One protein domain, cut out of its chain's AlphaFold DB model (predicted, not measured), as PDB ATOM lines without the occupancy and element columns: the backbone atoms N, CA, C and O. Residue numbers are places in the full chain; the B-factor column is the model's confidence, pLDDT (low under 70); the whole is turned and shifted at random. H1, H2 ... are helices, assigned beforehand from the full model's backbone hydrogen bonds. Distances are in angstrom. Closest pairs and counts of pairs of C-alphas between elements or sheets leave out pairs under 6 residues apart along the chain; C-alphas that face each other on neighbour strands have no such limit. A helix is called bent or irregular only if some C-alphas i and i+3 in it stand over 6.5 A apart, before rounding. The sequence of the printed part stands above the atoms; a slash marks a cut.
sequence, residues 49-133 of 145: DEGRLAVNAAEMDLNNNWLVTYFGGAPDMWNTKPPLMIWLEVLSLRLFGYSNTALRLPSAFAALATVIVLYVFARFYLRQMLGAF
ATOM      1  N   ASP A  49      48.757  -8.354 -22.723       87.44
ATOM      2  CA  ASP A  49      48.917  -7.893 -21.343       87.44
ATOM      3  C   ASP A  49      47.654  -7.215 -20.798       87.44
ATOM      4  O   ASP A  49      47.155  -7.587 -19.737       87.44
ATOM      5  N   GLU A  50      47.108  -6.248 -21.540       90.75
ATOM      6  CA  GLU A  50      45.948  -5.475 -21.090       90.75
ATOM      7  C   GLU A  50      44.670  -6.325 -21.057       90.75
ATOM      8  O   GLU A  50      43.920  -6.276 -20.087       90.75
ATOM      9  N   GLY A  51      44.442  -7.157 -22.079       92.12
ATOM     10  CA  GLY A  51      43.291  -8.057 -22.136       92.12
ATOM     11  C   GLY A  51      43.290  -9.081 -21.007       92.12
ATOM     12  O   GLY A  51      42.248  -9.335 -20.408       92.12
ATOM     13  N   ARG A  52      44.457  -9.629 -20.662       91.88
ATOM     14  CA  ARG A  52      44.567 -10.569 -19.548       91.88
ATOM     15  C   ARG A  52      44.300  -9.908 -18.199       91.88
ATOM     16  O   ARG A  52      43.575 -10.481 -17.395       91.88
ATOM     17  N   LEU A  53      44.815  -8.700 -17.969       92.06
ATOM     18  CA  LEU A  53      44.482  -7.926 -16.767       92.06
ATOM     19  C   LEU A  53      42.981  -7.611 -16.697       92.06
ATOM     20  O   LEU A  53      42.368  -7.834 -15.657       92.06
ATOM     21  N   ALA A  54      42.370  -7.235 -17.826       93.69
ATOM     22  CA  ALA A  54      40.931  -6.992 -17.924       93.69
ATOM     23  C   ALA A  54      40.094  -8.205 -17.500       93.69
ATOM     24  O   ALA A  54      39.159  -8.069 -16.712       93.69
ATOM     25  N   VAL A  55      40.439  -9.393 -18.009       94.06
ATOM     26  CA  VAL A  55      39.763 -10.647 -17.647       94.06
ATOM     27  C   VAL A  55      40.009 -10.976 -16.180       94.06
ATOM     28  O   VAL A  55      39.054 -11.273 -15.471       94.06
ATOM     29  N   ASN A  56      41.247 -10.846 -15.696       94.31
ATOM     30  CA  ASN A  56      41.574 -11.098 -14.296       94.31
ATOM     31  C   ASN A  56      40.765 -10.198 -13.351       94.31
ATOM     32  O   ASN A  56      40.265 -10.678 -12.336       94.31
ATOM     33  N   ALA A  57      40.617  -8.914 -13.682       94.88
ATOM     34  CA  ALA A  57      39.818  -7.970 -12.911       94.88
ATOM     35  C   ALA A  57      38.322  -8.312 -12.972       94.88
ATOM     36  O   ALA A  57      37.661  -8.355 -11.937       94.88
ATOM     37  N   ALA A  58      37.786  -8.618 -14.154       94.69
ATOM     38  CA  ALA A  58      36.386  -9.012 -14.300       94.69
ATOM     39  C   ALA A  58      36.065 -10.309 -13.535       94.69
ATOM     40  O   ALA A  58      35.088 -10.371 -12.795       94.69
ATOM     41  N   GLU A  59      36.899 -11.343 -13.656       95.06
ATOM     42  CA  GLU A  59      36.694 -12.611 -12.951       95.06
ATOM     43  C   GLU A  59      36.860 -12.454 -11.436       95.06
ATOM     44  O   GLU A  59      36.072 -13.027 -10.686       95.06
ATOM     45  N   MET A  60      37.823 -11.641 -10.985       94.81
ATOM     46  CA  MET A  60      38.009 -11.309  -9.568       94.81
ATOM     47  C   MET A  60      36.800 -10.568  -8.980       94.81
ATOM     48  O   MET A  60      36.412 -10.822  -7.837       94.81
ATOM     49  N   ASP A  61      36.183  -9.673  -9.755       95.19
ATOM     50  CA  ASP A  61      34.950  -8.994  -9.356       95.19
ATOM     51  C   ASP A  61      33.786  -9.984  -9.192       95.19
ATOM     52  O   ASP A  61      33.079  -9.966  -8.181       95.19
ATOM     53  N   LEU A  62      33.628 -10.890 -10.162       93.38
ATOM     54  CA  LEU A  62      32.541 -11.870 -10.205       93.38
ATOM     55  C   LEU A  62      32.668 -12.950  -9.122       93.38
ATOM     56  O   LEU A  62      31.678 -13.306  -8.482       93.38
ATOM     57  N   ASN A  63      33.871 -13.483  -8.900       92.81
ATOM     58  CA  ASN A  63      34.106 -14.564  -7.939       92.81
ATOM     59  C   ASN A  63      34.385 -14.063  -6.507       92.81
ATOM     60  O   ASN A  63      34.400 -14.868  -5.575       92.81
ATOM     61  N   ASN A  64      34.586 -12.751  -6.321       91.88
ATOM     62  CA  ASN A  64      34.949 -12.099  -5.057       91.88
ATOM     63  C   ASN A  64      36.205 -12.680  -4.371       91.88
ATOM     64  O   ASN A  64      36.389 -12.523  -3.161       91.88
ATOM     65  N   ASN A  65      37.096 -13.330  -5.122       91.31
ATOM     66  CA  ASN A  65      38.371 -13.834  -4.629       91.31
ATOM     67  C   ASN A  65      39.482 -12.816  -4.898       91.31
ATOM     68  O   ASN A  65      40.108 -12.814  -5.950       91.31
ATOM     69  N   TRP A  66      39.764 -11.980  -3.903       90.44
ATOM     70  CA  TRP A  66      40.769 -10.917  -4.009       90.44
ATOM     71  C   TRP A  66      42.214 -11.415  -3.876       90.44
ATOM     72  O   TRP A  66      43.144 -10.640  -4.089       90.44
ATOM     73  N   LEU A  67      42.427 -12.682  -3.512       89.06
ATOM     74  CA  LEU A  67      43.766 -13.227  -3.294       89.06
ATOM     75  C   LEU A  67      44.315 -13.919  -4.543       89.06
ATOM     76  O   LEU A  67      45.476 -13.723  -4.895       89.06
ATOM     77  N   VAL A  68      43.488 -14.731  -5.199       90.44
ATOM     78  CA  VAL A  68      43.879 -15.522  -6.368       90.44
ATOM     79  C   VAL A  68      43.207 -14.942  -7.600       90.44
ATOM     80  O   VAL A  68      41.985 -14.874  -7.669       90.44
ATOM     81  N   THR A  69      44.012 -14.546  -8.581       92.19
ATOM     82  CA  THR A  69      43.532 -14.094  -9.889       92.19
ATOM     83  C   THR A  69      43.110 -15.286 -10.731       92.19
ATOM     84  O   THR A  69      43.768 -16.324 -10.688       92.19
ATOM     85  N   TYR A  70      42.037 -15.140 -11.501       91.88
ATOM     86  CA  TYR A  70      41.545 -16.174 -12.408       91.88
ATOM     87  C   TYR A  70      41.607 -15.660 -13.841       91.88
ATOM     88  O   TYR A  70      41.432 -14.467 -14.069       91.88
ATOM     89  N   PHE A  71      41.876 -16.566 -14.775       92.25
ATOM     90  CA  PHE A  71      41.815 -16.302 -16.202       92.25
ATOM     91  C   PHE A  71      41.127 -17.472 -16.902       92.25
ATOM     92  O   PHE A  71      41.603 -18.610 -16.840       92.25
ATOM     93  N   GLY A  72      40.006 -17.210 -17.572       91.62
ATOM     94  CA  GLY A  72      39.219 -18.256 -18.222       91.62
ATOM     95  C   GLY A  72      38.603 -19.236 -17.220       91.62
ATOM     96  O   GLY A  72      38.445 -20.414 -17.537       91.62
ATOM     97  N   GLY A  73      38.306 -18.783 -15.998       90.81
ATOM     98  CA  GLY A  73      37.715 -19.604 -14.938       90.81
ATOM     99  C   GLY A  73      38.689 -20.528 -14.198       90.81
ATOM    100  O   GLY A  73      38.259 -21.267 -13.311       90.81
ATOM    101  N   ALA A  74      39.989 -20.476 -14.498       91.56
ATOM    102  CA  ALA A  74      41.030 -21.199 -13.769       91.56
ATOM    103  C   ALA A  74      41.986 -20.226 -13.052       91.56
ATOM    104  O   ALA A  74      42.201 -19.123 -13.553       91.56
ATOM    105  N   PRO A  75      42.593 -20.608 -11.911       90.38
ATOM    106  CA  PRO A  75      43.613 -19.793 -11.253       90.38
ATOM    107  C   PRO A  75      44.777 -19.440 -12.197       90.38
ATOM    108  O   PRO A  75      45.464 -20.326 -12.707       90.38
ATOM    109  N   ASP A  76      45.020 -18.147 -12.404       88.56
ATOM    110  CA  ASP A  76      46.126 -17.632 -13.212       88.56
ATOM    111  C   ASP A  76      47.432 -17.713 -12.411       88.56
ATOM    112  O   ASP A  76      47.704 -16.884 -11.542       88.56
ATOM    113  N   MET A  77      48.252 -18.722 -12.716       84.88
ATOM    114  CA  MET A  77      49.557 -18.933 -12.076       84.88
ATOM    115  C   MET A  77      50.721 -18.250 -12.804       84.88
ATOM    116  O   MET A  77      51.855 -18.298 -12.332       84.88
ATOM    117  N   TRP A  78      50.476 -17.602 -13.945       81.06
ATOM    118  CA  TRP A  78      51.524 -16.887 -14.677       81.06
ATOM    119  C   TRP A  78      51.746 -15.475 -14.143       81.06
ATOM    120  O   TRP A  78      52.722 -14.818 -14.511       81.06
ATOM    121  N   ASN A  79      50.834 -14.959 -13.317       77.88
ATOM    122  CA  ASN A  79      50.968 -13.629 -12.748       77.88
ATOM    123  C   ASN A  79      51.818 -13.677 -11.473       77.88
ATOM    124  O   ASN A  79      51.319 -13.869 -10.371       77.88
ATOM    125  N   THR A  80      53.129 -13.493 -11.621       81.50
ATOM    126  CA  THR A  80      54.068 -13.462 -10.486       81.50
ATOM    127  C   THR A  80      54.089 -12.113  -9.759       81.50
ATOM    128  O   THR A  80      54.834 -11.930  -8.795       81.50
ATOM    129  N   LYS A  81      53.312 -11.139 -10.245       85.25
ATOM    130  CA  LYS A  81      53.234  -9.788  -9.692       85.25
ATOM    131  C   LYS A  81      52.155  -9.744  -8.605       85.25
ATOM    132  O   LYS A  81      51.117 -10.386  -8.763       85.25
ATOM    133  N   PRO A  82      52.341  -8.948  -7.541       88.38
ATOM    134  CA  PRO A  82      51.274  -8.696  -6.579       88.38
ATOM    135  C   PRO A  82      50.003  -8.141  -7.257       88.38
ATOM    136  O   PRO A  82      50.115  -7.346  -8.195       88.38
ATOM    137  N   PRO A  83      48.795  -8.479  -6.765       90.75
ATOM    138  CA  PRO A  83      47.517  -8.172  -7.422       90.75
ATOM    139  C   PRO A  83      47.054  -6.710  -7.289       90.75
ATOM    140  O   PRO A  83      45.923  -6.398  -7.645       90.75
ATOM    141  N   LEU A  84      47.904  -5.792  -6.814       93.44
ATOM    142  CA  LEU A  84      47.539  -4.390  -6.563       93.44
ATOM    143  C   LEU A  84      46.899  -3.711  -7.784       93.44
ATOM    144  O   LEU A  84      45.894  -3.023  -7.640       93.44
ATOM    145  N   MET A  85      47.469  -3.912  -8.979       92.75
ATOM    146  CA  MET A  85      46.915  -3.341 -10.214       92.75
ATOM    147  C   MET A  85      45.488  -3.842 -10.460       92.75
ATOM    148  O   MET A  85      44.587  -3.048 -10.707       92.75
ATOM    149  N   ILE A  86      45.282  -5.150 -10.309       94.31
ATOM    150  CA  ILE A  86      43.997  -5.810 -10.549       94.31
ATOM    151  C   ILE A  86      42.968  -5.339  -9.520       94.31
ATOM    152  O   ILE A  86      41.830  -5.069  -9.876       94.31
ATOM    153  N   TRP A  87      43.358  -5.138  -8.260       95.31
ATOM    154  CA  TRP A  87      42.467  -4.563  -7.248       95.31
ATOM    155  C   TRP A  87      41.987  -3.161  -7.616       95.31
ATOM    156  O   TRP A  87      40.808  -2.851  -7.456       95.31
ATOM    157  N   LEU A  88      42.884  -2.309  -8.116       96.38
ATOM    158  CA  LEU A  88      42.512  -0.966  -8.558       96.38
ATOM    159  C   LEU A  88      41.608  -1.009  -9.797       96.38
ATOM    160  O   LEU A  88      40.663  -0.226  -9.883       96.38
ATOM    161  N   GLU A  89      41.855  -1.934 -10.724       95.81
ATOM    162  CA  GLU A  89      40.987  -2.177 -11.881       95.81
ATOM    163  C   GLU A  89      39.596  -2.657 -11.455       95.81
ATOM    164  O   GLU A  89      38.612  -2.060 -11.882       95.81
ATOM    165  N   VAL A  90      39.490  -3.641 -10.553       96.25
ATOM    166  CA  VAL A  90      38.213  -4.114  -9.984       96.25
ATOM    167  C   VAL A  90      37.440  -2.956  -9.356       96.25
ATOM    168  O   VAL A  90      36.257  -2.770  -9.637       96.25
ATOM    169  N   LEU A  91      38.099  -2.136  -8.530       96.19
ATOM    170  CA  LEU A  91      37.468  -0.965  -7.915       96.19
ATOM    171  C   LEU A  91      36.981   0.036  -8.970       96.19
ATOM    172  O   LEU A  91      35.870   0.549  -8.863       96.19
ATOM    173  N   SER A  92      37.780   0.290 -10.004       96.81
ATOM    174  CA  SER A  92      37.408   1.195 -11.091       96.81
ATOM    175  C   SER A  92      36.225   0.661 -11.904       96.81
ATOM    176  O   SER A  92      35.280   1.400 -12.178       96.81
ATOM    177  N   LEU A  93      36.215  -0.636 -12.216       95.69
ATOM    178  CA  LEU A  93      35.107  -1.301 -12.902       95.69
ATOM    179  C   LEU A  93      33.820  -1.247 -12.068       95.69
ATOM    180  O   LEU A  93      32.755  -0.975 -12.617       95.69
ATOM    181  N   ARG A  94      33.904  -1.410 -10.740       95.12
ATOM    182  CA  ARG A  94      32.746  -1.266  -9.836       95.12
ATOM    183  C   ARG A  94      32.180   0.154  -9.807       95.12
ATOM    184  O   ARG A  94      30.970   0.318  -9.695       95.12
ATOM    185  N   LEU A  95      33.037   1.173  -9.880       96.00
ATOM    186  CA  LEU A  95      32.629   2.580  -9.786       96.00
ATOM    187  C   LEU A  95      32.112   3.149 -11.113       96.00
ATOM    188  O   LEU A  95      31.160   3.925 -11.116       96.00
ATOM    189  N   PHE A  96      32.741   2.782 -12.230       94.25
ATOM    190  CA  PHE A  96      32.488   3.375 -13.550       94.25
ATOM    191  C   PHE A  96      31.829   2.409 -14.547       94.25
ATOM    192  O   PHE A  96      31.484   2.812 -15.658       94.25
ATOM    193  N   GLY A  97      31.636   1.148 -14.158       93.38
ATOM    194  CA  GLY A  97      31.101   0.085 -15.002       93.38
ATOM    195  C   GLY A  97      32.145  -0.555 -15.920       93.38
ATOM    196  O   GLY A  97      33.274  -0.083 -16.072       93.38
ATOM    197  N   TYR A  98      31.740  -1.646 -16.571       92.44
ATOM    198  CA  TYR A  98      32.576  -2.408 -17.498       92.44
ATOM    199  C   TYR A  98      32.813  -1.632 -18.797       92.44
ATOM    200  O   TYR A  98      32.006  -1.661 -19.724       92.44
ATOM    201  N   SER A  99      33.933  -0.912 -18.856       93.19
ATOM    202  CA  SER A  99      34.347  -0.137 -20.024       93.19
ATOM    203  C   SER A  99      35.869  -0.069 -20.145       93.19
ATOM    204  O   SER A  99      36.589  -0.137 -19.148       93.19
ATOM    205  N   ASN A 100      36.367   0.141 -21.367       93.50
ATOM    206  CA  ASN A 100      37.801   0.328 -21.626       93.50
ATOM    207  C   ASN A 100      38.369   1.523 -20.846       93.50
ATOM    208  O   ASN A 100      39.498   1.483 -20.363       93.50
ATOM    209  N   THR A 101      37.574   2.592 -20.705       94.25
ATOM    210  CA  THR A 101      37.958   3.769 -19.922       94.25
ATOM    211  C   THR A 101      38.152   3.389 -18.461       94.25
ATOM    212  O   THR A 101      39.202   3.690 -17.903       94.25
ATOM    213  N   ALA A 102      37.185   2.688 -17.858       94.94
ATOM    214  CA  ALA A 102      37.261   2.275 -16.460       94.94
ATOM    215  C   ALA A 102      38.496   1.411 -16.182       94.94
ATOM    216  O   ALA A 102      39.176   1.638 -15.184       94.94
ATOM    217  N   LEU A 103      38.845   0.495 -17.086       94.69
ATOM    218  CA  LEU A 103      40.031  -0.349 -16.931       94.69
ATOM    219  C   LEU A 103      41.341   0.459 -16.911       94.69
ATOM    220  O   LEU A 103      42.246   0.172 -16.136       94.69
ATOM    221  N   ARG A 104      41.436   1.503 -17.740       95.25
ATOM    222  CA  ARG A 104      42.642   2.334 -17.885       95.25
ATOM    223  C   ARG A 104      42.713   3.513 -16.908       95.25
ATOM    224  O   ARG A 104      43.764   4.138 -16.778       95.25
ATOM    225  N   LEU A 105      41.626   3.848 -16.210       95.19
ATOM    226  CA  LEU A 105      41.614   4.951 -15.240       95.19
ATOM    227  C   LEU A 105      42.680   4.800 -14.137       95.19
ATOM    228  O   LEU A 105      43.390   5.779 -13.889       95.19
ATOM    229  N   PRO A 106      42.866   3.625 -13.499       95.56
ATOM    230  CA  PRO A 106      43.898   3.443 -12.482       95.56
ATOM    231  C   PRO A 106      45.307   3.784 -12.969       95.56
ATOM    232  O   PRO A 106      46.049   4.472 -12.265       95.56
ATOM    233  N   SER A 107      45.674   3.355 -14.182       94.62
ATOM    234  CA  SER A 107      46.996   3.640 -14.748       94.62
ATOM    235  C   SER A 107      47.154   5.117 -15.116       94.62
ATOM    236  O   SER A 107      48.203   5.696 -14.836       94.62
ATOM    237  N   ALA A 108      46.109   5.762 -15.647       95.19
ATOM    238  CA  ALA A 108      46.113   7.202 -15.917       95.19
ATOM    239  C   ALA A 108      46.313   8.029 -14.632       95.19
ATOM    240  O   ALA A 108      47.137   8.949 -14.599       95.19
ATOM    241  N   PHE A 109      45.630   7.669 -13.538       95.81
ATOM    242  CA  PHE A 109      45.830   8.310 -12.236       95.81
ATOM    243  C   PHE A 109      47.219   8.036 -11.647       95.81
ATOM    244  O   PHE A 109      47.833   8.955 -11.102       95.81
ATOM    245  N   ALA A 110      47.752   6.819 -11.785       95.88
ATOM    246  CA  ALA A 110      49.109   6.493 -11.346       95.88
ATOM    247  C   ALA A 110      50.175   7.297 -12.115       95.88
ATOM    248  O   ALA A 110      51.139   7.788 -11.519       95.88
ATOM    249  N   ALA A 111      49.986   7.499 -13.422       95.50
ATOM    250  CA  ALA A 111      50.855   8.345 -14.235       95.50
ATOM    251  C   ALA A 111      50.807   9.809 -13.762       95.50
ATOM    252  O   ALA A 111      51.854  10.421 -13.545       95.50
ATOM    253  N   LEU A 112      49.610  10.349 -13.514       95.19
ATOM    254  CA  LEU A 112      49.445  11.702 -12.976       95.19
ATOM    255  C   LEU A 112      50.119  11.858 -11.603       95.19
ATOM    256  O   LEU A 112      50.847  12.825 -11.375       95.19
ATOM    257  N   ALA A 113      49.932  10.886 -10.705       95.31
ATOM    258  CA  ALA A 113      50.582  10.868  -9.399       95.31
ATOM    259  C   ALA A 113      52.113  10.845  -9.530       95.31
ATOM    260  O   ALA A 113      52.803  11.583  -8.830       95.31
ATOM    261  N   THR A 114      52.646  10.067 -10.476       95.31
ATOM    262  CA  THR A 114      54.087  10.005 -10.757       95.31
ATOM    263  C   THR A 114      54.629  11.361 -11.202       95.31
ATOM    264  O   THR A 114      55.666  11.797 -10.707       95.31
ATOM    265  N   VAL A 115      53.916  12.075 -12.077       93.31
ATOM    266  CA  VAL A 115      54.305  13.430 -12.503       93.31
ATOM    267  C   VAL A 115      54.348  14.398 -11.318       93.31
ATOM    268  O   VAL A 115      55.300  15.170 -11.196       93.31
ATOM    269  N   ILE A 116      53.365  14.340 -10.416       91.94
ATOM    270  CA  ILE A 116      53.341  15.174  -9.205       91.94
ATOM    271  C   ILE A 116      54.537  14.845  -8.304       91.94
ATOM    272  O   ILE A 116      55.241  15.753  -7.864       91.94
ATOM    273  N   VAL A 117      54.804  13.558  -8.063       94.12
ATOM    274  CA  VAL A 117      55.948  13.108  -7.256       94.12
ATOM    275  C   VAL A 117      57.266  13.577  -7.871       94.12
ATOM    276  O   VAL A 117      58.108  14.114  -7.152       94.12
ATOM    277  N   LEU A 118      57.434  13.454  -9.190       91.62
ATOM    278  CA  LEU A 118      58.623  13.932  -9.898       91.62
ATOM    279  C   LEU A 118      58.775  15.449  -9.813       91.62
ATOM    280  O   LEU A 118      59.880  15.926  -9.576       91.62
ATOM    281  N   TYR A 119      57.691  16.215  -9.958       88.50
ATOM    282  CA  TYR A 119      57.727  17.669  -9.798       88.50
ATOM    283  C   TYR A 119      58.181  18.067  -8.389       88.50
ATOM    284  O   TYR A 119      59.057  18.920  -8.225       88.50
ATOM    285  N   VAL A 120      57.612  17.424  -7.367       88.62
ATOM    286  CA  VAL A 120      57.970  17.658  -5.966       88.62
ATOM    287  C   VAL A 120      59.434  17.288  -5.722       88.62
ATOM    288  O   VAL A 120      60.191  18.101  -5.195       88.62
ATOM    289  N   PHE A 121      59.863  16.109  -6.174       89.31
ATOM    290  CA  PHE A 121      61.243  15.643  -6.066       89.31
ATOM    291  C   PHE A 121      62.226  16.593  -6.766       89.31
ATOM    292  O   PHE A 121      63.190  17.052  -6.155       89.31
ATOM    293  N   ALA A 122      61.952  16.971  -8.015       86.62
ATOM    294  CA  ALA A 122      62.765  17.907  -8.783       86.62
ATOM    295  C   ALA A 122      62.882  19.259  -8.070       86.62
ATOM    296  O   ALA A 122      63.980  19.800  -7.943       86.62
ATOM    297  N   ARG A 123      61.779  19.783  -7.521       80.94
ATOM    298  CA  ARG A 123      61.791  21.027  -6.744       80.94
ATOM    299  C   ARG A 123      62.640  20.913  -5.477       80.94
ATOM    300  O   ARG A 123      63.278  21.891  -5.105       80.94
ATOM    301  N   PHE A 124      62.659  19.767  -4.807       79.94
ATOM    302  CA  PHE A 124      63.480  19.591  -3.610       79.94
ATOM    303  C   PHE A 124      64.970  19.422  -3.934       79.94
ATOM    304  O   PHE A 124      65.797  20.051  -3.275       79.94
ATOM    305  N   TYR A 125      65.324  18.630  -4.949       79.62
ATOM    306  CA  TYR A 125      66.718  18.249  -5.216       79.62
ATOM    307  C   TYR A 125      67.439  19.152  -6.230       79.62
ATOM    308  O   TYR A 125      68.590  19.520  -5.997       79.62
ATOM    309  N   LEU A 126      66.784  19.594  -7.314       70.25
ATOM    310  CA  LEU A 126      67.428  20.480  -8.300       70.25
ATOM    311  C   LEU A 126      67.727  21.866  -7.720       70.25
ATOM    312  O   LEU A 126      68.699  22.499  -8.128       70.25
ATOM    313  N   ARG A 127      66.944  22.322  -6.732       65.81
ATOM    314  CA  ARG A 127      67.236  23.566  -5.998       65.81
ATOM    315  C   ARG A 127      68.560  23.484  -5.240       65.81
ATOM    316  O   ARG A 127      69.319  24.444  -5.258       65.81
ATOM    317  N   GLN A 128      68.846  22.338  -4.622       63.72
ATOM    318  CA  GLN A 128      70.083  22.121  -3.869       63.72
ATOM    319  C   GLN A 128      71.295  21.996  -4.802       63.72
ATOM    320  O   GLN A 128      72.338  22.579  -4.530       63.72
ATOM    321  N   MET A 129      71.147  21.299  -5.935       60.41
ATOM    322  CA  MET A 129      72.227  21.157  -6.917       60.41
ATOM    323  C   MET A 129      72.557  22.474  -7.632       60.41
ATOM    324  O   MET A 129      73.717  22.864  -7.671       60.41
ATOM    325  N   LEU A 130      71.569  23.199  -8.167       58.38
ATOM    326  CA  LEU A 130      71.827  24.458  -8.882       58.38
ATOM    327  C   LEU A 130      72.401  25.550  -7.963       58.38
ATOM    328  O   LEU A 130      73.245  26.326  -8.405       58.38
ATOM    329  N   GLY A 131      72.003  25.574  -6.686       57.09
ATOM    330  CA  GLY A 131      72.607  26.448  -5.675       57.09
ATOM    331  C   GLY A 131      74.062  26.096  -5.337       57.09
ATOM    332  O   GLY A 131      74.811  26.975  -4.925       57.09
ATOM    333  N   ALA A 132      74.481  24.843  -5.553       58.91
ATOM    334  CA  ALA A 132      75.861  24.399  -5.349       58.91
ATOM    335  C   ALA A 132      76.776  24.661  -6.564       58.91
ATOM    336  O   ALA A 132      77.982  24.816  -6.389       58.91
ATOM    337  N   PHE A 133      76.223  24.713  -7.784       58.03
ATOM    338  CA  PHE A 133      76.995  24.892  -9.024       58.03
ATOM    339  C   PHE A 133      77.102  26.340  -9.517       58.03
ATOM    340  O   PHE A 133      77.993  26.626 -10.314       58.03
TER     341      PHE A 133
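What this domain is: This is residues 49 to 133 of the 145 residues of a protein of Hymenobacter qilianensis (UniProt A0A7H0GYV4). A compact head, of H1, H2 crossing it, the loop of residues 64 to 83 and the beginning of H3, bears one long arm: residues 108 to 133 of H3 stick out and make the length. The printed part has 85 residues with three named helices, H1, H2, H3, and no named strand: all helix. It is only just loose, close to extended, radius of gyration of the C-alphas 17.9 A, spans 60 by 27 by 19 A.

Where its parts are: H1, residues 49 to 63, begins at C-alpha (48.917, -7.893, -21.343). A long link follows, then H2, residues 84 to 96. After a tight link H3, residues 100 to 133, 47.9 A long, ends at C-alpha (76.995, 24.892, -9.024). H3 is irregular, C-alphas 103 and 106 being 7.0 A apart, with a kink of 30 degrees near residue 125.

How they stand to each other: H1 touches H2, closest C-alphas Ala 57 and Val 90, 5.1 A. H2 touches H3 at residues 102 to 106 alone, closest C-alphas Glu 89 and Leu 103, 5.5 A. In H1 and H2 every O i to N i+4 pair is within hydrogen-bond range, in H3 26 of 30.

The domain as a whole: The printed part has no cut. Residues 127 to 133 have pLDDT under 70.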